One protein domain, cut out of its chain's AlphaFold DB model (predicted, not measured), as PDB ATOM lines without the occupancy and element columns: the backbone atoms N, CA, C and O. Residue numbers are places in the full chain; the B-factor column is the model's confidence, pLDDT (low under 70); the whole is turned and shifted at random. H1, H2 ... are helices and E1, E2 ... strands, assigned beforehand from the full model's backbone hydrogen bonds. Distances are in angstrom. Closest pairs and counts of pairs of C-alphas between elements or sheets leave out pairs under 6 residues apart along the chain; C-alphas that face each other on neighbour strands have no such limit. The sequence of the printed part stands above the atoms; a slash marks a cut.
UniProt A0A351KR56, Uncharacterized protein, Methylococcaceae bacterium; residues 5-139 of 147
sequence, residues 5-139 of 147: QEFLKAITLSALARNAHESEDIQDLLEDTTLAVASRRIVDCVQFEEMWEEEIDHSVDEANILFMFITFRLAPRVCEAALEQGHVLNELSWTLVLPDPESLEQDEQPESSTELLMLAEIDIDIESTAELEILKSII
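Overview. This is residues 5 to 139 of the 147 residues of an uncharacterized protein of Methylococcaceae bacterium (UniProt A0A351KR56). A strongly twisted sheet of four strands has two helices, H1 and H2, packed over one face; H1 crosses its strands and H2 lies slantwise over E1 and E2. H3 and H5 meet at one end of the long axis, and the turn of the E1 and E2 hairpin lies at the other. The printed part has 135 residues with five named helices and four named strands, in the order H1 H2 E1 E2 H3 E3 H4 E4 H5. The sheet's order is E1 E2 E3 E4, antiparallel throughout, and the class is mixed, helices and strands. The whole is compact, with a radius of gyration of the C-alphas of 15.8 A, yet elongated, spanning 51 by 33 by 22 A.

Along the chain. H1, residues 5 to 19, starts with C-alpha 5 at (199.616, 185.431, 223.530) and is 20.6 A long. H2 follows, residues 26 to 38, 18.4 A. E1, residues 46 to 56, measures 26.8 A and bends by 65 degrees at residue 49; E2, residues 65 to 74, measures 29.0 A and starts at (215.776, 200.233, 216.207). Then come H3, residues 76 to 84, E3, residues 93 to 99, 20.1 A, H4, residues 113 to 118, and E4, residues 121 to 123. H5, residues 129 to 138, is 14.5 A long and ends with C-alpha 138 at (185.213, 179.327, 218.498).

Arrangement. E1 and E2 form a hairpin, with N 52 and O 69 at 3.0 A. E2 and E3 pair through N 70 and O 96, 2.9 A, and E3 and E4 through N 97 and O 121, 2.8 A. The sheet and H1 and H2 make two layers, helices on one face of a sheet. H1 runs across the strands at a height over the sheet of 6.8 A; its closest C-alpha to E4 is Lys 9, 6.0 A from Ile 122. H2 has a height over the sheet of 10.6 A, and the C-alphas of Val 37 and Phe 48 are its closest to E1, 4.9 A. H1 touches H2 with residues 16 to 19 alone, about perpendicular at 80 degrees, closest at the C-alphas of Asn 19 and Asp 32, 6.6 A. H2 and H4 only just touch, with 3 pairs of C-alphas within 8 A, closest at Ile 26 and Ser 113, 4.4 A. H4 only grazes the sheet, with residues 116 to 118, as does H3, only just, with residues 76 to 79. H3 touches H5, about perpendicular at 75 degrees, closest at the C-alphas of Ala 81 and Ile 138, 6.7 A. H5 is not on the sheet. In H1, H2, H3, H4 and H5 every O i to N i+4 pair is within hydrogen-bond range.

Size, cuts and confidence. The two C-alphas farthest apart are those of Glu 62 and Glu 84, 52.2 A. The printed part has no cut. The link from E3 to H4, residues 100 to 112, is long. The mean pLDDT of the printed part is 92.0, and residues 57 to 63 are under 70.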
ATOM      1  N   GLN A   5     198.676 184.714 224.384       95.12
ATOM      2  CA  GLN A   5     199.616 185.431 223.530       95.12
ATOM      3  C   GLN A   5     200.065 184.590 222.326       95.12
ATOM      4  O   GLN A   5     200.013 185.069 221.197       95.12
ATOM      5  N   GLU A   6     200.433 183.318 222.525       93.62
ATOM      6  CA  GLU A   6     200.802 182.418 221.421       93.62
ATOM      7  C   GLU A   6     199.643 182.191 220.447       93.62
ATOM      8  O   GLU A   6     199.843 182.144 219.233       93.62
ATOM      9  N   PHE A   7     198.429 182.041 220.976       94.88
ATOM     10  CA  PHE A   7     197.237 181.858 220.159       94.88
ATOM     11  C   PHE A   7     196.931 183.110 219.329       94.88
ATOM     12  O   PHE A   7     196.722 183.015 218.120       94.88
ATOM     13  N   LEU A   8     196.965 184.287 219.960       96.06
ATOM     14  CA  LEU A   8     196.775 185.569 219.287       96.06
ATOM     15  C   LEU A   8     197.871 185.824 218.248       96.06
ATOM     16  O   LEU A   8     197.561 186.264 217.140       96.06
ATOM     17  N   LYS A   9     199.125 185.461 218.542       95.81
ATOM     18  CA  LYS A   9     200.224 185.516 217.570       95.81
ATOM     19  C   LYS A   9     199.893 184.663 216.352       95.81
ATOM     20  O   LYS A   9     199.903 185.170 215.238       95.81
ATOM     21  N   ALA A  10     199.515 183.401 216.547       95.19
ATOM     22  CA  ALA A  10     199.217 182.495 215.442       95.19
ATOM     23  C   ALA A  10     198.086 183.003 214.532       95.19
ATOM     24  O   ALA A  10     198.232 182.998 213.308       95.19
ATOM     25  N   ILE A  11     196.974 183.477 215.107       95.81
ATOM     26  CA  ILE A  11     195.859 183.992 214.300       95.81
ATOM     27  C   ILE A  11     196.223 185.294 213.576       95.81
ATOM     28  O   ILE A  11     195.784 185.508 212.447       95.81
ATOM     29  N   THR A  12     197.056 186.133 214.197       96.75
ATOM     30  CA  THR A  12     197.491 187.421 213.640       96.75
ATOM     31  C   THR A  12     198.461 187.220 212.486       96.75
ATOM     32  O   THR A  12     198.236 187.757 211.406       96.75
ATOM     33  N   LEU A  13     199.487 186.383 212.666       95.88
ATOM     34  CA  LEU A  13     200.446 186.059 211.608       95.88
ATOM     35  C   LEU A  13     199.754 185.412 210.403       95.88
ATOM     36  O   LEU A  13     200.031 185.761 209.259       95.88
ATOM     37  N   SER A  14     198.793 184.518 210.657       94.81
ATOM     38  CA  SER A  14     197.997 183.903 209.595       94.81
ATOM     39  C   SER A  14     197.153 184.930 208.827       94.81
ATOM     40  O   SER A  14     197.054 184.849 207.601       94.81
ATOM     41  N   ALA A  15     196.573 185.908 209.526       95.88
ATOM     42  CA  ALA A  15     195.799 186.978 208.908       95.88
ATOM     43  C   ALA A  15     196.674 187.956 208.108       95.88
ATOM     44  O   ALA A  15     196.265 188.368 207.025       95.88
ATOM     45  N   LEU A  16     197.872 188.294 208.593       96.19
ATOM     46  CA  LEU A  16     198.842 189.127 207.871       96.19
ATOM     47  C   LEU A  16     199.292 188.465 206.572       96.19
ATOM     48  O   LEU A  16     199.168 189.070 205.508       96.19
ATOM     49  N   ALA A  17     199.706 187.197 206.642       94.75
ATOM     50  CA  ALA A  17     200.106 186.436 205.464       94.75
ATOM     51  C   ALA A  17     198.976 186.388 204.423       94.75
ATOM     52  O   ALA A  17     199.185 186.722 203.262       94.75
ATOM     53  N   ARG A  18     197.738 186.069 204.829       95.00
ATOM     54  CA  ARG A  18     196.588 186.047 203.904       95.00
ATOM     55  C   ARG A  18     196.204 187.424 203.371       95.00
ATOM     56  O   ARG A  18     195.736 187.515 202.236       95.00
ATOM     57  N   ASN A  19     196.352 188.475 204.177       96.12
ATOM     58  CA  ASN A  19     196.088 189.847 203.750       96.12
ATOM     59  C   ASN A  19     196.995 190.239 202.581       96.12
ATOM     60  O   ASN A  19     196.488 190.793 201.609       96.12
ATOM     61  N   ALA A  20     198.272 189.867 202.675       95.19
ATOM     62  CA  ALA A  20     199.297 190.067 201.658       95.19
ATOM     63  C   ALA A  20     199.345 188.951 200.601       95.19
ATOM     64  O   ALA A  20     200.353 188.762 199.928       95.19
ATOM     65  N   HIS A  21     198.273 188.158 200.474       94.25
ATOM     66  CA  HIS A  21     198.177 187.071 199.496       94.25
ATOM     67  C   HIS A  21     199.327 186.049 199.551       94.25
ATOM     68  O   HIS A  21     199.670 185.459 198.530       94.25
ATOM     69  N   GLU A  22     199.887 185.826 200.742       90.94
ATOM     70  CA  GLU A  22     201.051 184.965 200.982       90.94
ATOM     71  C   GLU A  22     202.280 185.404 200.159       90.94
ATOM     72  O   GLU A  22     203.097 184.576 199.764       90.94
ATOM     73  N   SER A  23     202.404 186.710 199.869       93.50
ATOM     74  CA  SER A  23     203.597 187.270 199.228       93.50
ATOM     75  C   SER A  23     204.807 187.072 200.132       93.50
ATOM     76  O   SER A  23     204.745 187.389 201.317       93.50
ATOM     77  N   GLU A  24     205.908 186.582 199.566       94.25
ATOM     78  CA  GLU A  24     207.213 186.495 200.240       94.25
ATOM     79  C   GLU A  24     207.957 187.841 200.232       94.25
ATOM     80  O   GLU A  24     208.989 187.977 200.885       94.25
ATOM     81  N   ASP A  25     207.448 188.838 199.502       96.69
ATOM     82  CA  ASP A  25     208.027 190.176 199.451       96.69
ATOM     83  C   ASP A  25     207.635 190.991 200.695       96.69
ATOM     84  O   ASP A  25     206.465 191.076 201.079       96.69
ATOM     85  N   ILE A  26     208.640 191.576 201.349       96.12
ATOM     86  CA  ILE A  26     208.457 192.362 202.573       96.12
ATOM     87  C   ILE A  26     207.685 193.650 202.285       96.12
ATOM     88  O   ILE A  26     206.808 194.021 203.063       96.12
ATOM     89  N   GLN A  27     207.986 194.328 201.178       95.19
ATOM     90  CA  GLN A  27     207.346 195.593 200.845       95.19
ATOM     91  C   GLN A  27     205.858 195.378 200.553       95.19
ATOM     92  O   GLN A  27     205.030 196.113 201.092       95.19
ATOM     93  N   ASP A  28     205.507 194.330 199.803       96.19
ATOM     94  CA  ASP A  28     204.109 193.947 199.572       96.19
ATOM     95  C   ASP A  28     203.369 193.702 200.902       96.19
ATOM     96  O   ASP A  28     202.272 194.226 201.111       96.19
ATOM     97  N   LEU A  29     203.979 192.956 201.839       96.81
ATOM     98  CA  LEU A  29     203.397 192.698 203.164       96.81
ATOM     99  C   LEU A  29     203.111 194.003 203.924       96.81
ATOM    100  O   LEU A  29     202.028 194.153 204.503       96.81
ATOM    101  N   LEU A  30     204.068 194.932 203.948       95.81
ATOM    102  CA  LEU A  30     203.952 196.198 204.677       95.81
ATOM    103  C   LEU A  30     202.935 197.147 204.024       95.81
ATOM    104  O   LEU A  30     202.119 197.761 204.723       95.81
ATOM    105  N   GLU A  31     202.915 197.226 202.691       96.56
ATOM    106  CA  GLU A  31     201.945 198.028 201.939       96.56
ATOM    107  C   GLU A  31     200.513 197.511 202.143       96.56
ATOM    108  O   GLU A  31     199.616 198.282 202.511       96.56
ATOM    109  N   ASP A  32     200.290 196.202 201.998       98.00
ATOM    110  CA  ASP A  32     198.970 195.599 202.199       98.00
ATOM    111  C   ASP A  32     198.511 195.696 203.657       98.00
ATOM    112  O   ASP A  32     197.315 195.873 203.927       98.00
ATOM    113  N   THR A  33     199.435 195.612 204.616       97.44
ATOM    114  CA  THR A  33     199.144 195.833 206.041       97.44
ATOM    115  C   THR A  33     198.710 197.274 206.297       97.44
ATOM    116  O   THR A  33     197.673 197.501 206.926       97.44
ATOM    117  N   THR A  34     199.416 198.253 205.729       97.31
ATOM    118  CA  THR A  34     199.055 199.677 205.825       97.31
ATOM    119  C   THR A  34     197.651 199.933 205.269       97.31
ATOM    120  O   THR A  34     196.825 200.606 205.898       97.31
ATOM    121  N   LEU A  35     197.328 199.351 204.109       97.94
ATOM    122  CA  LEU A  35     195.999 199.450 203.498       97.94
ATOM    123  C   LEU A  35     194.917 198.761 204.345       97.94
ATOM    124  O   LEU A  35     193.797 199.276 204.468       97.94
ATOM    125  N   ALA A  36     195.233 197.614 204.948       98.25
ATOM    126  CA  ALA A  36     194.329 196.896 205.838       98.25
ATOM    127  C   ALA A  36     193.989 197.718 207.088       98.25
ATOM    128  O   ALA A  36     192.810 197.851 207.419       98.25
ATOM    129  N   VAL A  37     194.981 198.344 207.722       98.19
ATOM    130  CA  VAL A  37     194.779 199.241 208.871       98.19
ATOM    131  C   VAL A  37     193.932 200.451 208.477       98.19
ATOM    132  O   VAL A  37     192.902 200.717 209.099       98.19
ATOM    133  N   ALA A  38     194.283 201.139 207.386       97.75
ATOM    134  CA  ALA A  38     193.564 202.331 206.926       97.75
ATOM    135  C   ALA A  38     192.073 202.070 206.632       97.75
ATOM    136  O   ALA A  38     191.234 202.964 206.767       97.75
ATOM    137  N   SER A  39     191.737 200.840 206.235       97.50
ATOM    138  CA  SER A  39     190.370 200.419 205.919       97.50
ATOM    139  C   SER A  39     189.663 199.664 207.049       97.50
ATOM    140  O   SER A  39     188.502 199.288 206.873       97.50
ATOM    141  N   ARG A  40     190.323 199.454 208.200       97.56
ATOM    142  CA  ARG A  40     189.887 198.530 209.262       97.56
ATOM    143  C   ARG A  40     189.462 197.172 208.713       97.56
ATOM    144  O   ARG A  40     188.379 196.656 209.010       97.56
ATOM    145  N   ARG A  41     190.283 196.627 207.817       98.00
ATOM    146  CA  ARG A  41     189.992 195.375 207.128       98.00
ATOM    147  C   ARG A  41     189.834 194.260 208.155       98.00
ATOM    148  O   ARG A  41     190.544 194.196 209.153       98.00
ATOM    149  N   ILE A  42     188.896 193.364 207.881       98.12
ATOM    150  CA  ILE A  42     188.742 192.115 208.620       98.12
ATOM    151  C   ILE A  42     189.350 191.014 207.763       98.12
ATOM    152  O   ILE A  42     188.943 190.832 206.612       98.12
ATOM    153  N   VAL A  43     190.299 190.280 208.332       96.56
ATOM    154  CA  VAL A  43     190.885 189.093 207.711       96.56
ATOM    155  C   VAL A  43     190.744 187.954 208.703       96.56
ATOM    156  O   VAL A  43     191.189 188.022 209.845       96.56
ATOM    157  N   ASP A  44     190.031 186.919 208.280       94.38
ATOM    158  CA  ASP A  44     189.663 185.792 209.124       94.38
ATOM    159  C   ASP A  44     189.018 186.197 210.459       94.38
ATOM    160  O   ASP A  44     187.860 186.625 210.500       94.38
ATOM    161  N   CYS A  45     189.696 185.941 211.569       95.38
ATOM    162  CA  CYS A  45     189.177 186.138 212.917       95.38
ATOM    163  C   CYS A  45     189.652 187.447 213.551       95.38
ATOM    164  O   CYS A  45     189.267 187.721 214.687       95.38
ATOM    165  N   VAL A  46     190.414 188.268 212.823       97.06
ATOM    166  CA  VAL A  46     190.983 189.518 213.333       97.06
ATOM    167  C   VAL A  46     190.554 190.714 212.486       97.06
ATOM    168  O   VAL A  46     190.263 190.601 211.292       97.06
ATOM    169  N   GLN A  47     190.509 191.872 213.125       98.25
ATOM    170  CA  GLN A  47     190.294 193.178 212.525       98.25
ATOM    171  C   GLN A  47     191.525 194.042 212.790       98.25
ATOM    172  O   GLN A  47     192.002 194.096 213.922       98.25
ATOM    173  N   PHE A  48     192.014 194.710 211.750       98.44
ATOM    174  CA  PHE A  48     193.097 195.687 211.842       98.44
ATOM    175  C   PHE A  48     192.530 197.013 212.373       98.44
ATOM    176  O   PHE A  48     191.469 197.443 211.914       98.44
ATOM    177  N   GLU A  49     193.201 197.665 213.325       97.88
ATOM    178  CA  GLU A  49     192.689 198.892 213.962       97.88
ATOM    179  C   GLU A  49     193.564 200.119 213.721       97.88
ATOM    180  O   GLU A  49     193.090 201.120 213.181       97.88
ATOM    181  N   GLU A  50     194.819 200.058 214.155       97.38
ATOM    182  CA  GLU A  50     195.730 201.200 214.208       97.38
ATOM    183  C   GLU A  50     197.163 200.735 213.967       97.38
ATOM    184  O   GLU A  50     197.491 199.583 214.247       97.38
ATOM    185  N   MET A  51     197.996 201.629 213.431       97.38
ATOM    186  CA  MET A  51     199.415 201.395 213.210       97.38
ATOM    187  C   MET A  51     200.208 202.656 213.534       97.38
ATOM    188  O   MET A  51     199.796 203.753 213.146       97.38
ATOM    189  N   TRP A  52     201.330 202.496 214.226       96.31
ATOM    190  CA  TRP A  52     202.297 203.561 214.483       96.31
ATOM    191  C   TRP A  52     203.715 202.996 214.544       96.31
ATOM    192  O   TRP A  52     203.910 201.784 214.594       96.31
ATOM    193  N   GLU A  53     204.692 203.894 214.543       94.56
ATOM    194  CA  GLU A  53     206.111 203.570 214.624       94.56
ATOM    195  C   GLU A  53     206.733 204.290 215.823       94.56
ATOM    196  O   GLU A  53     206.385 205.441 216.110       94.56
ATOM    197  N   GLU A  54     207.641 203.621 216.530       92.56
ATOM    198  CA  GLU A  54     208.379 204.198 217.654       92.56
ATOM    199  C   GLU A  54     209.827 203.697 217.661       92.56
ATOM    200  O   GLU A  54     210.088 202.505 217.499       92.56
ATOM    201  N   GLU A  55     210.780 204.618 217.830       87.31
ATOM    202  CA  GLU A  55     212.187 204.274 218.048       87.31
ATOM    203  C   GLU A  55     212.380 203.840 219.502       87.31
ATOM    204  O   GLU A  55     212.087 204.607 220.425       87.31
ATOM    205  N   ILE A  56     212.920 202.640 219.715       78.75
ATOM    206  CA  ILE A  56     213.258 202.161 221.056       78.75
ATOM    207  C   ILE A  56     214.769 202.296 221.263       78.75
ATOM    208  O   ILE A  56     215.572 201.689 220.553       78.75
ATOM    209  N   ASP A  57     215.151 203.098 222.261       65.94
ATOM    210  CA  ASP A  57     216.545 203.298 222.672       65.94
ATOM    211  C   ASP A  57     217.074 202.032 223.367       65.94
ATOM    212  O   ASP A  57     216.842 201.785 224.560       65.94
ATOM    213  N   HIS A  58     217.792 201.204 222.611       58.16
ATOM    214  CA  HIS A  58     218.562 200.105 223.168       58.16
ATOM    215  C   HIS A  58     219.882 200.653 223.717       58.16
ATOM    216  O   HIS A  58     220.884 200.741 223.023       58.16
ATOM    217  N   SER A  59     219.899 200.969 225.015       52.94
ATOM    218  CA  SER A  59     221.057 201.531 225.742       52.94
ATOM    219  C   SER A  59     222.346 200.673 225.800       52.94
ATOM    220  O   SER A  59     223.191 200.886 226.676       52.94
ATOM    221  N   VAL A  60     222.518 199.690 224.911       54.12
ATOM    222  CA  VAL A  60     223.658 198.760 224.896       54.12
ATOM    223  C   VAL A  60     224.410 198.766 223.559       54.12
ATOM    224  O   VAL A  60     225.634 198.688 223.603       54.12
ATOM    225  N   ASP A  61     223.733 198.969 222.425       51.31
ATOM    226  CA  ASP A  61     224.338 199.018 221.089       51.31
ATOM    227  C   ASP A  61     223.799 200.255 220.346       51.31
ATOM    228  O   ASP A  61     222.605 200.513 220.355       51.31
ATOM    229  N   GLU A  62     224.687 201.081 219.786       53.59
ATOM    230  CA  GLU A  62     224.477 202.492 219.385       53.59
ATOM    231  C   GLU A  62     223.452 202.752 218.247       53.59
ATOM    232  O   GLU A  62     223.452 203.839 217.660       53.59
ATOM    233  N   ALA A  63     222.577 201.796 217.924       61.78
ATOM    234  CA  ALA A  63     221.533 201.920 216.915       61.78
ATOM    235  C   ALA A  63     220.136 201.918 217.559       61.78
ATOM    236  O   ALA A  63     219.714 200.942 218.178       61.78
ATOM    237  N   ASN A  64     219.396 203.015 217.381       75.62
ATOM    238  CA  ASN A  64     217.961 203.030 217.649       75.62
ATOM    239  C   ASN A  64     217.275 202.133 216.613       75.62
ATOM    240  O   ASN A  64     217.356 202.417 215.416       75.62
ATOM    241  N   ILE A  65     216.600 201.083 217.069       83.31
ATOM    242  CA  ILE A  65     215.776 200.233 216.207       83.31
ATOM    243  C   ILE A  65     214.382 200.856 216.156       83.31
ATOM    244  O   ILE A  65     213.801 201.200 217.193       83.31
ATOM    245  N   LEU A  66     213.860 201.028 214.943       91.06
ATOM    246  CA  LEU A  66     212.496 201.488 214.732       91.06
ATOM    247  C   LEU A  66     211.574 200.273 214.795       91.06
ATOM    248  O   LEU A  66     211.833 199.261 214.150       91.06
ATOM    249  N   PHE A  67     210.500 200.364 215.569       93.88
ATOM    250  CA  PHE A  67     209.497 199.310 215.656       93.88
ATOM    251  C   PHE A  67     208.167 199.796 215.098       93.88
ATOM    252  O   PHE A  67     207.719 200.898 215.406       93.88
ATOM    253  N   MET A  68     207.518 198.938 214.318       95.62
ATOM    254  CA  MET A  68     206.131 199.063 213.901       95.62
ATOM    255  C   MET A  68     205.226 198.360 214.907       95.62
ATOM    256  O   MET A  68     205.429 197.198 215.266       95.62
ATOM    257  N   PHE A  69     204.174 199.058 215.303       97.31
ATOM    258  CA  PHE A  69     203.145 198.571 216.203       97.31
ATOM    259  C   PHE A  69     201.826 198.536 215.456       97.31
ATOM    260  O   PHE A  69     201.418 199.544 214.881       97.31
ATOM    261  N   ILE A  70     201.153 197.388 215.457       98.12
ATOM    262  CA  ILE A  70     199.867 197.213 214.777       98.12
ATOM    263  C   ILE A  70     198.854 196.659 215.773       98.12
ATOM    264  O   ILE A  70     198.998 195.537 216.259       98.12
ATOM    265  N   THR A  71     197.806 197.427 216.054       98.19
ATOM    266  CA  THR A  71     196.724 197.012 216.951       98.19
ATOM    267  C   THR A  71     195.687 196.192 216.202       98.19
ATOM    268  O   THR A  71     195.220 196.561 215.118       98.19
ATOM    269  N   PHE A  72     195.254 195.114 216.845       98.38
ATOM    270  CA  PHE A  72     194.213 194.221 216.368       98.38
ATOM    271  C   PHE A  72     193.095 194.061 217.391       98.38
ATOM    272  O   PHE A  72     193.264 194.247 218.600       98.38
ATOM    273  N   ARG A  73     191.934 193.655 216.880       97.75
ATOM    274  CA  ARG A  73     190.800 193.158 217.662       97.75
ATOM    275  C   ARG A  73     190.249 191.890 217.044       97.75
ATOM    276  O   ARG A  73     190.515 191.572 215.886       97.75
ATOM    277  N   LEU A  74     189.420 191.179 217.800       97.31
ATOM    278  CA  LEU A  74     188.625 190.094 217.238       97.31
ATOM    279  C   LEU A  74     187.636 190.634 216.198       97.31
ATOM    280  O   LEU A  74     186.983 191.660 216.400       97.31
ATOM    281  N   ALA A  75     187.476 189.901 215.101       96.88
ATOM    282  CA  ALA A  75     186.450 190.190 214.110       96.88
ATOM    283  C   ALA A  75     185.044 190.108 214.747       96.88
ATOM    284  O   ALA A  75     184.805 189.219 215.571       96.88
ATOM    285  N   PRO A  76     184.067 190.931 214.311       96.31
ATOM    286  CA  PRO A  76     182.719 190.952 214.888       96.31
ATOM    287  C   PRO A  76     182.060 189.571 214.994       96.31
ATOM    288  O   PRO A  76     181.483 189.239 216.025       96.31
ATOM    289  N   ARG A  77     182.240 188.720 213.976       94.94
ATOM    290  CA  ARG A  77     181.718 187.343 213.952       94.94
ATOM    291  C   ARG A  77     182.236 186.456 215.092       94.94
ATOM    292  O   ARG A  77     181.522 185.573 215.551       94.94
ATOM    293  N   VAL A  78     183.472 186.672 215.545       95.75
ATOM    294  CA  VAL A  78     184.057 185.930 216.672       95.75
ATOM    295  C   VAL A  78     183.431 186.407 217.977       95.75
ATOM    296  O   VAL A  78     183.038 185.590 218.806       95.75
ATOM    297  N   CYS A  79     183.282 187.724 218.137       95.69
ATOM    298  CA  CYS A  79     182.613 188.317 219.292       95.69
ATOM    299  C   CYS A  79     181.148 187.870 219.397       95.69
ATOM    300  O   CYS A  79     180.680 187.570 220.492       95.69
ATOM    301  N   GLU A  80     180.435 187.785 218.272       94.94
ATOM    302  CA  GLU A  80     179.065 187.262 218.211       94.94
ATOM    303  C   GLU A  80     179.004 185.794 218.656       94.94
ATOM    304  O   GLU A  80     178.206 185.455 219.528       94.94
ATOM    305  N   ALA A  81     179.893 184.941 218.142       94.19
ATOM    306  CA  ALA A  81     179.958 183.534 218.539       94.19
ATOM    307  C   ALA A  81     180.311 183.346 220.028       94.19
ATOM    308  O   ALA A  81     179.776 182.452 220.687       94.19
ATOM    309  N   ALA A  82     181.170 184.201 220.588       94.44
ATOM    310  CA  ALA A  82     181.455 184.208 222.022       94.44
ATOM    311  C   ALA A  82     180.221 184.620 222.838       94.44
ATOM    312  O   ALA A  82     179.903 183.989 223.851       94.44
ATOM    313  N   LEU A  83     179.485 185.628 222.363       94.81
ATOM    314  CA  LEU A  83     178.278 186.120 223.018       94.81
ATOM    315  C   LEU A  83     177.164 185.067 223.044       94.81
ATOM    316  O   LEU A  83     176.475 184.943 224.057       94.81
ATOM    317  N   GLU A  84     177.023 184.262 221.988       93.88
ATOM    318  CA  GLU A  84     176.099 183.117 221.951       93.88
ATOM    319  C   GLU A  84     176.411 182.064 223.029       93.88
ATOM    320  O   GLU A  84     175.502 181.388 223.517       93.88
ATOM    321  N   GLN A  85     177.675 181.962 223.453       92.88
ATOM    322  CA  GLN A  85     178.118 181.108 224.561       92.88
ATOM    323  C   GLN A  85     178.061 181.814 225.931       92.88
ATOM    324  O   GLN A  85     178.383 181.208 226.952       92.88
ATOM    325  N   GLY A  86     177.618 183.075 225.985       93.81
ATOM    326  CA  GLY A  86     177.528 183.870 227.213       93.81
ATOM    327  C   GLY A  86     178.830 184.572 227.612       93.81
ATOM    328  O   GLY A  86     178.962 184.988 228.764       93.81
ATOM    329  N   HIS A  87     179.776 184.714 226.684       94.00
ATOM    330  CA  HIS A  87     181.071 185.354 226.906       94.00
ATOM    331  C   HIS A  87     181.182 186.676 226.140       94.00
ATOM    332  O   HIS A  87     180.686 186.817 225.028       94.00
ATOM    333  N   VAL A  88     181.851 187.659 226.737       93.12
ATOM    334  CA  VAL A  88     182.025 188.995 226.159       93.12
ATOM    335  C   VAL A  88     183.512 189.191 225.880       93.12
ATOM    336  O   VAL A  88     184.297 189.196 226.819       93.12
ATOM    337  N   LEU A  89     183.887 189.310 224.602       93.00
ATOM    338  CA  LEU A  89     185.285 189.439 224.152       93.00
ATOM    339  C   LEU A  89     185.541 190.699 223.304       93.00
ATOM    340  O   LEU A  89     186.607 190.852 222.721       93.00
ATOM    341  N   ASN A  90     184.575 191.616 223.199       89.06
ATOM    342  CA  ASN A  90     184.692 192.812 222.349       89.06
ATOM    343  C   ASN A  90     185.706 193.850 222.863       89.06
ATOM    344  O   ASN A  90     185.989 194.815 222.157       89.06
ATOM    345  N   GLU A  91     186.198 193.678 224.089       89.56
ATOM    346  CA  GLU A  91     187.240 194.513 224.694       89.56
ATOM    347  C   GLU A  91     188.644 193.920 224.505       89.56
ATOM    348  O   GLU A  91     189.623 194.605 224.778       89.56
ATOM    349  N   LEU A  92     188.752 192.682 223.999       94.94
ATOM    350  CA  LEU A  92     190.041 192.059 223.719       94.94
ATOM    351  C   LEU A  92     190.708 192.752 222.524       94.94
ATOM    352  O   LEU A  92     190.256 192.634 221.379       94.94
ATOM    353  N   SER A  93     191.810 193.440 222.805       96.50
ATOM    354  CA  SER A  93     192.738 193.988 221.822       96.50
ATOM    355  C   SER A  93     194.162 193.584 222.166       96.50
ATOM    356  O   SER A  93     194.489 193.388 223.334       96.50
ATOM    357  N   TRP A  94     194.997 193.480 221.145       97.75
ATOM    358  CA  TRP A  94     196.415 193.181 221.292       97.75
ATOM    359  C   TRP A  94     197.205 193.907 220.210       97.75
ATOM    360  O   TRP A  94     196.645 194.285 219.176       97.75
ATOM    361  N   THR A  95     198.498 194.070 220.445       98.06
ATOM    362  CA  THR A  95     199.402 194.777 219.544       98.06
ATOM    363  C   THR A  95     200.444 193.805 219.026       98.06
ATOM    364  O   THR A  95     201.069 193.085 219.796       98.06
ATOM    365  N   LEU A  96     200.624 193.758 217.712       97.88
ATOM    366  CA  LEU A  96     201.790 193.133 217.111       97.88
ATOM    367  C   LEU A  96     202.930 194.145 217.100       97.88
ATOM    368  O   LEU A  96     202.735 195.269 216.641       97.88
ATOM    369  N   VAL A  97     204.100 193.723 217.558       96.56
ATOM    370  CA  VAL A  97     205.336 194.498 217.515       96.56
ATOM    371  C   VAL A  97     206.257 193.847 216.491       96.56
ATOM    372  O   VAL A  97     206.523 192.647 216.570       96.56
ATOM    373  N   LEU A  98     206.708 194.623 215.512       94.56
ATOM    374  CA  LEU A  98     207.612 194.191 214.449       94.56
ATOM    375  C   LEU A  98     208.777 195.174 214.353       94.56
ATOM    376  O   LEU A  98     208.525 196.377 214.341       94.56
ATOM    377  N   PRO A  99     210.033 194.715 214.250       93.06
ATOM    378  CA  PRO A  99     211.115 195.616 213.885       93.06
ATOM    379  C   PRO A  99     210.912 196.111 212.449       93.06
ATOM    380  O   PRO A  99     210.457 195.361 211.580       93.06
ATOM    381  N   ASP A 100     211.267 197.365 212.191       91.25
ATOM    382  CA  ASP A 100     211.446 197.849 210.829       91.25
ATOM    383  C   ASP A 100     212.677 197.141 210.234       91.25
ATOM    384  O   ASP A 100     213.782 197.300 210.772       91.25
ATOM    385  N   PRO A 101     212.519 196.366 209.144       90.81
ATOM    386  CA  PRO A 101     213.621 195.643 208.518       90.81
ATOM    387  C   PRO A 101     214.766 196.561 208.066       90.81
ATOM    388  O   PRO A 101     215.915 196.132 208.086       90.81
ATOM    389  N   GLU A 102     214.500 197.820 207.700       89.44
ATOM    390  CA  GLU A 102     215.546 198.771 207.299       89.44
ATOM    391  C   GLU A 102     216.374 199.283 208.487       89.44
ATOM    392  O   GLU A 102     217.488 199.776 208.292       89.44
ATOM    393  N   SER A 103     215.854 199.153 209.711       88.50
ATOM    394  CA  SER A 103     216.530 199.575 210.943       88.50
ATOM    395  C   SER A 103     217.414 198.492 211.576       88.50
ATOM    396  O   SER A 103     218.183 198.795 212.488       88.50
ATOM    397  N   LEU A 104     217.332 197.249 211.085       87.69
ATOM    398  CA  LEU A 104     218.125 196.112 211.564       87.69
ATOM    399  C   LEU A 104     219.545 196.095 210.977       87.69
ATOM    400  O   LEU A 104     219.791 196.596 209.871       87.69
ATOM    401  N   GLU A 105     220.478 195.458 211.696       86.56
ATOM    402  CA  GLU A 105     221.824 195.188 211.181       86.56
ATOM    403  C   GLU A 105     221.767 194.311 209.923       86.56
ATOM    404  O   GLU A 105     220.863 193.497 209.748       86.56
ATOM    405  N   GLN A 106     222.735 194.470 209.014       85.12
ATOM    406  CA  GLN A 106     222.681 193.857 207.681       85.12
ATOM    407  C   GLN A 106     222.551 192.321 207.711       85.12
ATOM    408  O   GLN A 106     221.955 191.746 206.805       85.12
ATOM    409  N   ASP A 107     223.129 191.656 208.708       87.12
ATOM    410  CA  ASP A 107     223.052 190.207 208.913       87.12
ATOM    411  C   ASP A 107     221.822 189.749 209.712       87.12
ATOM    412  O   ASP A 107     221.577 188.546 209.807       87.12
ATOM    413  N   GLU A 108     221.030 190.690 210.226       87.12
ATOM    414  CA  GLU A 108     219.757 190.459 210.914       87.12
ATOM    415  C   GLU A 108     218.538 190.802 210.043       87.12
ATOM    416  O   GLU A 108     217.405 190.487 210.415       87.12
ATOM    417  N   GLN A 109     218.745 191.428 208.876       91.38
ATOM    418  CA  GLN A 109     217.660 191.774 207.960       91.38
ATOM    419  C   GLN A 109     216.971 190.510 207.422       91.38
ATOM    420  O   GLN A 109     217.643 189.654 206.842       91.38
ATOM    421  N   PRO A 110     215.638 190.391 207.563       94.06
ATOM    422  CA  PRO A 110     214.907 189.259 207.015       94.06
ATOM    423  C   PRO A 110     214.949 189.281 205.483       94.06
ATOM    424  O   PRO A 110     214.798 190.331 204.858       94.06
ATOM    425  N   GLU A 111     215.107 188.112 204.864       94.69
ATOM    426  CA  GLU A 111     215.140 187.971 203.402       94.69
ATOM    427  C   GLU A 111     213.735 187.809 202.796       94.69
ATOM    428  O   GLU A 111     213.559 187.907 201.579       94.69
ATOM    429  N   SER A 112     212.729 187.548 203.634       95.94
ATOM    430  CA  SER A 112     211.340 187.327 203.224       95.94
ATOM    431  C   SER A 112     210.343 187.878 204.237       95.94
ATOM    432  O   SER A 112     210.643 188.041 205.424       95.94
ATOM    433  N   SER A 113     209.115 188.111 203.778       95.12
ATOM    434  CA  SER A 113     207.983 188.464 204.640       95.12
ATOM    435  C   SER A 113     207.756 187.402 205.727       95.12
ATOM    436  O   SER A 113     207.471 187.738 206.875       95.12
ATOM    437  N   THR A 114     207.960 186.124 205.396       93.69
ATOM    438  CA  THR A 114     207.866 185.008 206.338       93.69
ATOM    439  C   THR A 114     208.899 185.137 207.456       93.69
ATOM    440  O   THR A 114     208.547 184.996 208.626       93.69
ATOM    441  N   GLU A 115     210.158 185.433 207.122       95.19
ATOM    442  CA  GLU A 115     211.220 185.669 208.109       95.19
ATOM    443  C   GLU A 115     210.948 186.906 208.965       95.19
ATOM    444  O   GLU A 115     211.077 186.832 210.187       95.19
ATOM    445  N   LEU A 116     210.470 188.000 208.364       95.06
ATOM    446  CA  LEU A 116     210.070 189.194 209.109       95.06
ATOM    447  C   LEU A 116     208.969 188.870 210.132       95.06
ATOM    448  O   LEU A 116     209.066 189.242 211.300       95.06
ATOM    449  N   LEU A 117     207.944 188.115 209.730       94.00
ATOM    450  CA  LEU A 117     206.858 187.696 210.618       94.00
ATOM    451  C   LEU A 117     207.323 186.768 211.757       94.00
ATOM    452  O   LEU A 117     206.656 186.701 212.794       94.00
ATOM    453  N   MET A 118     208.457 186.068 211.615       93.31
ATOM    454  CA  MET A 118     209.036 185.280 212.712       93.31
ATOM    455  C   MET A 118     209.601 186.161 213.833       93.31
ATOM    456  O   MET A 118     209.556 185.740 214.993       93.31
ATOM    457  N   LEU A 119     210.059 187.374 213.505       93.69
ATOM    458  CA  LEU A 119     210.553 188.370 214.465       93.69
ATOM    459  C   LEU A 119     209.427 189.048 215.256       93.69
ATOM    460  O   LEU A 119     209.692 189.737 216.234       93.69
ATOM    461  N   ALA A 120     208.171 188.859 214.849       94.25
ATOM    462  CA  ALA A 120     207.047 189.547 215.460       94.25
ATOM    463  C   ALA A 120     206.798 189.105 216.902       94.25
ATOM    464  O   ALA A 120     206.821 187.912 217.217       94.25
ATOM    465  N   GLU A 121     206.406 190.033 217.760       94.62
ATOM    466  CA  GLU A 121     205.922 189.748 219.108       94.62
ATOM    467  C   GLU A 121     204.482 190.226 219.276       94.62
ATOM    468  O   GLU A 121     203.997 191.069 218.526       94.62
ATOM    469  N   ILE A 122     203.766 189.636 220.233       95.56
ATOM    470  CA  ILE A 122     202.445 190.123 220.634       95.56
ATOM    471  C   ILE A 122     202.584 190.741 222.010       95.56
ATOM    472  O   ILE A 122     203.001 190.049 222.939       95.56
ATOM    473  N   ASP A 123     202.173 191.992 222.127       94.25
ATOM    474  CA  ASP A 123     201.944 192.673 223.386       94.25
ATOM    475  C   ASP A 123     200.444 192.664 223.715       94.25
ATOM    476  O   ASP A 123     199.586 192.943 222.867       94.25
ATOM    477  N   ILE A 124     200.120 192.267 224.941       93.50
ATOM    478  CA  ILE A 124     198.750 192.164 225.437       93.50
ATOM    479  C   ILE A 124     198.723 192.391 226.949       93.50
ATOM    480  O   ILE A 124     199.438 191.745 227.709       93.50
ATOM    481  N   ASP A 125     197.812 193.255 227.393       84.88
ATOM    482  CA  ASP A 125     197.687 193.661 228.800       84.88
ATOM    483  C   ASP A 125     197.091 192.584 229.728       84.88
ATOM    484  O   ASP A 125     196.944 192.801 230.935       84.88
ATOM    485  N   ILE A 126     196.695 191.430 229.183       84.44
ATOM    486  CA  ILE A 126     196.015 190.367 229.923       84.44
ATOM    487  C   ILE A 126     196.581 188.982 229.609       84.44
ATOM    488  O   ILE A 126     196.708 188.558 228.462       84.44
ATOM    489  N   GLU A 127     196.832 188.224 230.673       83.06
ATOM    490  CA  GLU A 127     197.108 186.793 230.609       83.06
ATOM    491  C   GLU A 127     195.888 186.034 231.144       83.06
ATOM    492  O   GLU A 127     195.634 185.994 232.350       83.06
ATOM    493  N   SER A 128     195.096 185.438 230.248       88.38
ATOM    494  CA  SER A 128     193.844 184.771 230.618       88.38
ATOM    495  C   SER A 128     193.708 183.397 229.972       88.38
ATOM    496  O   SER A 128     193.447 183.257 228.776       88.38
ATOM    497  N   THR A 129     193.806 182.344 230.790       90.94
ATOM    498  CA  THR A 129     193.479 180.977 230.352       90.94
ATOM    499  C   THR A 129     192.001 180.851 229.980       90.94
ATOM    500  O   THR A 129     191.661 180.094 229.081       90.94
ATOM    501  N   ALA A 130     191.105 181.595 230.638       91.00
ATOM    502  CA  ALA A 130     189.673 181.515 230.357       91.00
ATOM    503  C   ALA A 130     189.343 182.019 228.945       91.00
ATOM    504  O   ALA A 130     188.620 181.351 228.210       91.00
ATOM    505  N   GLU A 131     189.905 183.162 228.549       92.06
ATOM    506  CA  GLU A 131     189.719 183.705 227.199       92.06
ATOM    507  C   GLU A 131     190.352 182.804 226.145       92.06
ATOM    508  O   GLU A 131     189.728 182.549 225.120       92.06
ATOM    509  N   LEU A 132     191.535 182.245 226.422       93.94
ATOM    510  CA  LEU A 132     192.172 181.267 225.542       93.94
ATOM    511  C   LEU A 132     191.259 180.066 225.254       93.94
ATOM    512  O   LEU A 132     191.105 179.683 224.096       93.94
ATOM    513  N   GLU A 133     190.649 179.473 226.281       93.75
ATOM    514  CA  GLU A 133     189.770 178.312 226.102       93.75
ATOM    515  C   GLU A 133     188.497 178.664 225.317       93.75
ATOM    516  O   GLU A 133     188.052 177.878 224.479       93.75
ATOM    517  N   ILE A 134     187.941 179.862 225.523       93.62
ATOM    518  CA  ILE A 134     186.797 180.357 224.741       93.62
ATOM    519  C   ILE A 134     187.206 180.559 223.277       93.62
ATOM    520  O   ILE A 134     186.516 180.103 222.367       93.62
ATOM    521  N   LEU A 135     188.348 181.197 223.023       93.88
ATOM    522  CA  LEU A 135     188.835 181.425 221.664       93.88
ATOM    523  C   LEU A 135     189.111 180.109 220.935       93.88
ATOM    524  O   LEU A 135     188.707 179.966 219.783       93.88
ATOM    525  N   LYS A 136     189.708 179.120 221.609       93.38
ATOM    526  CA  LYS A 136     189.918 177.769 221.061       93.38
ATOM    527  C   LYS A 136     188.615 177.034 220.747       93.38
ATOM    528  O   LYS A 136     188.611 176.175 219.868       93.38
ATOM    529  N   SER A 137     187.518 177.337 221.445       92.38
ATOM    530  CA  SER A 137     186.215 176.717 221.170       92.38
ATOM    531  C   SER A 137     185.514 177.318 219.943       92.38
ATOM    532  O   SER A 137     184.662 176.660 219.344       92.38
ATOM    533  N   ILE A 138     185.876 178.548 219.557       92.50
ATOM    534  CA  ILE A 138     185.213 179.327 218.498       92.50
ATOM    535  C   ILE A 138     186.051 179.382 217.217       92.50
ATOM    536  O   ILE A 138     185.511 179.299 216.113       92.50
ATOM    537  N   ILE A 139     187.367 179.545 217.346       91.12
ATOM    538  CA  ILE A 139     188.292 179.722 216.229       91.12
ATOM    539  C   ILE A 139     188.992 178.393 215.957       91.12
ATOM    540  O   ILE A 139     189.806 177.919 216.749       91.12
TER     541      ILE A 139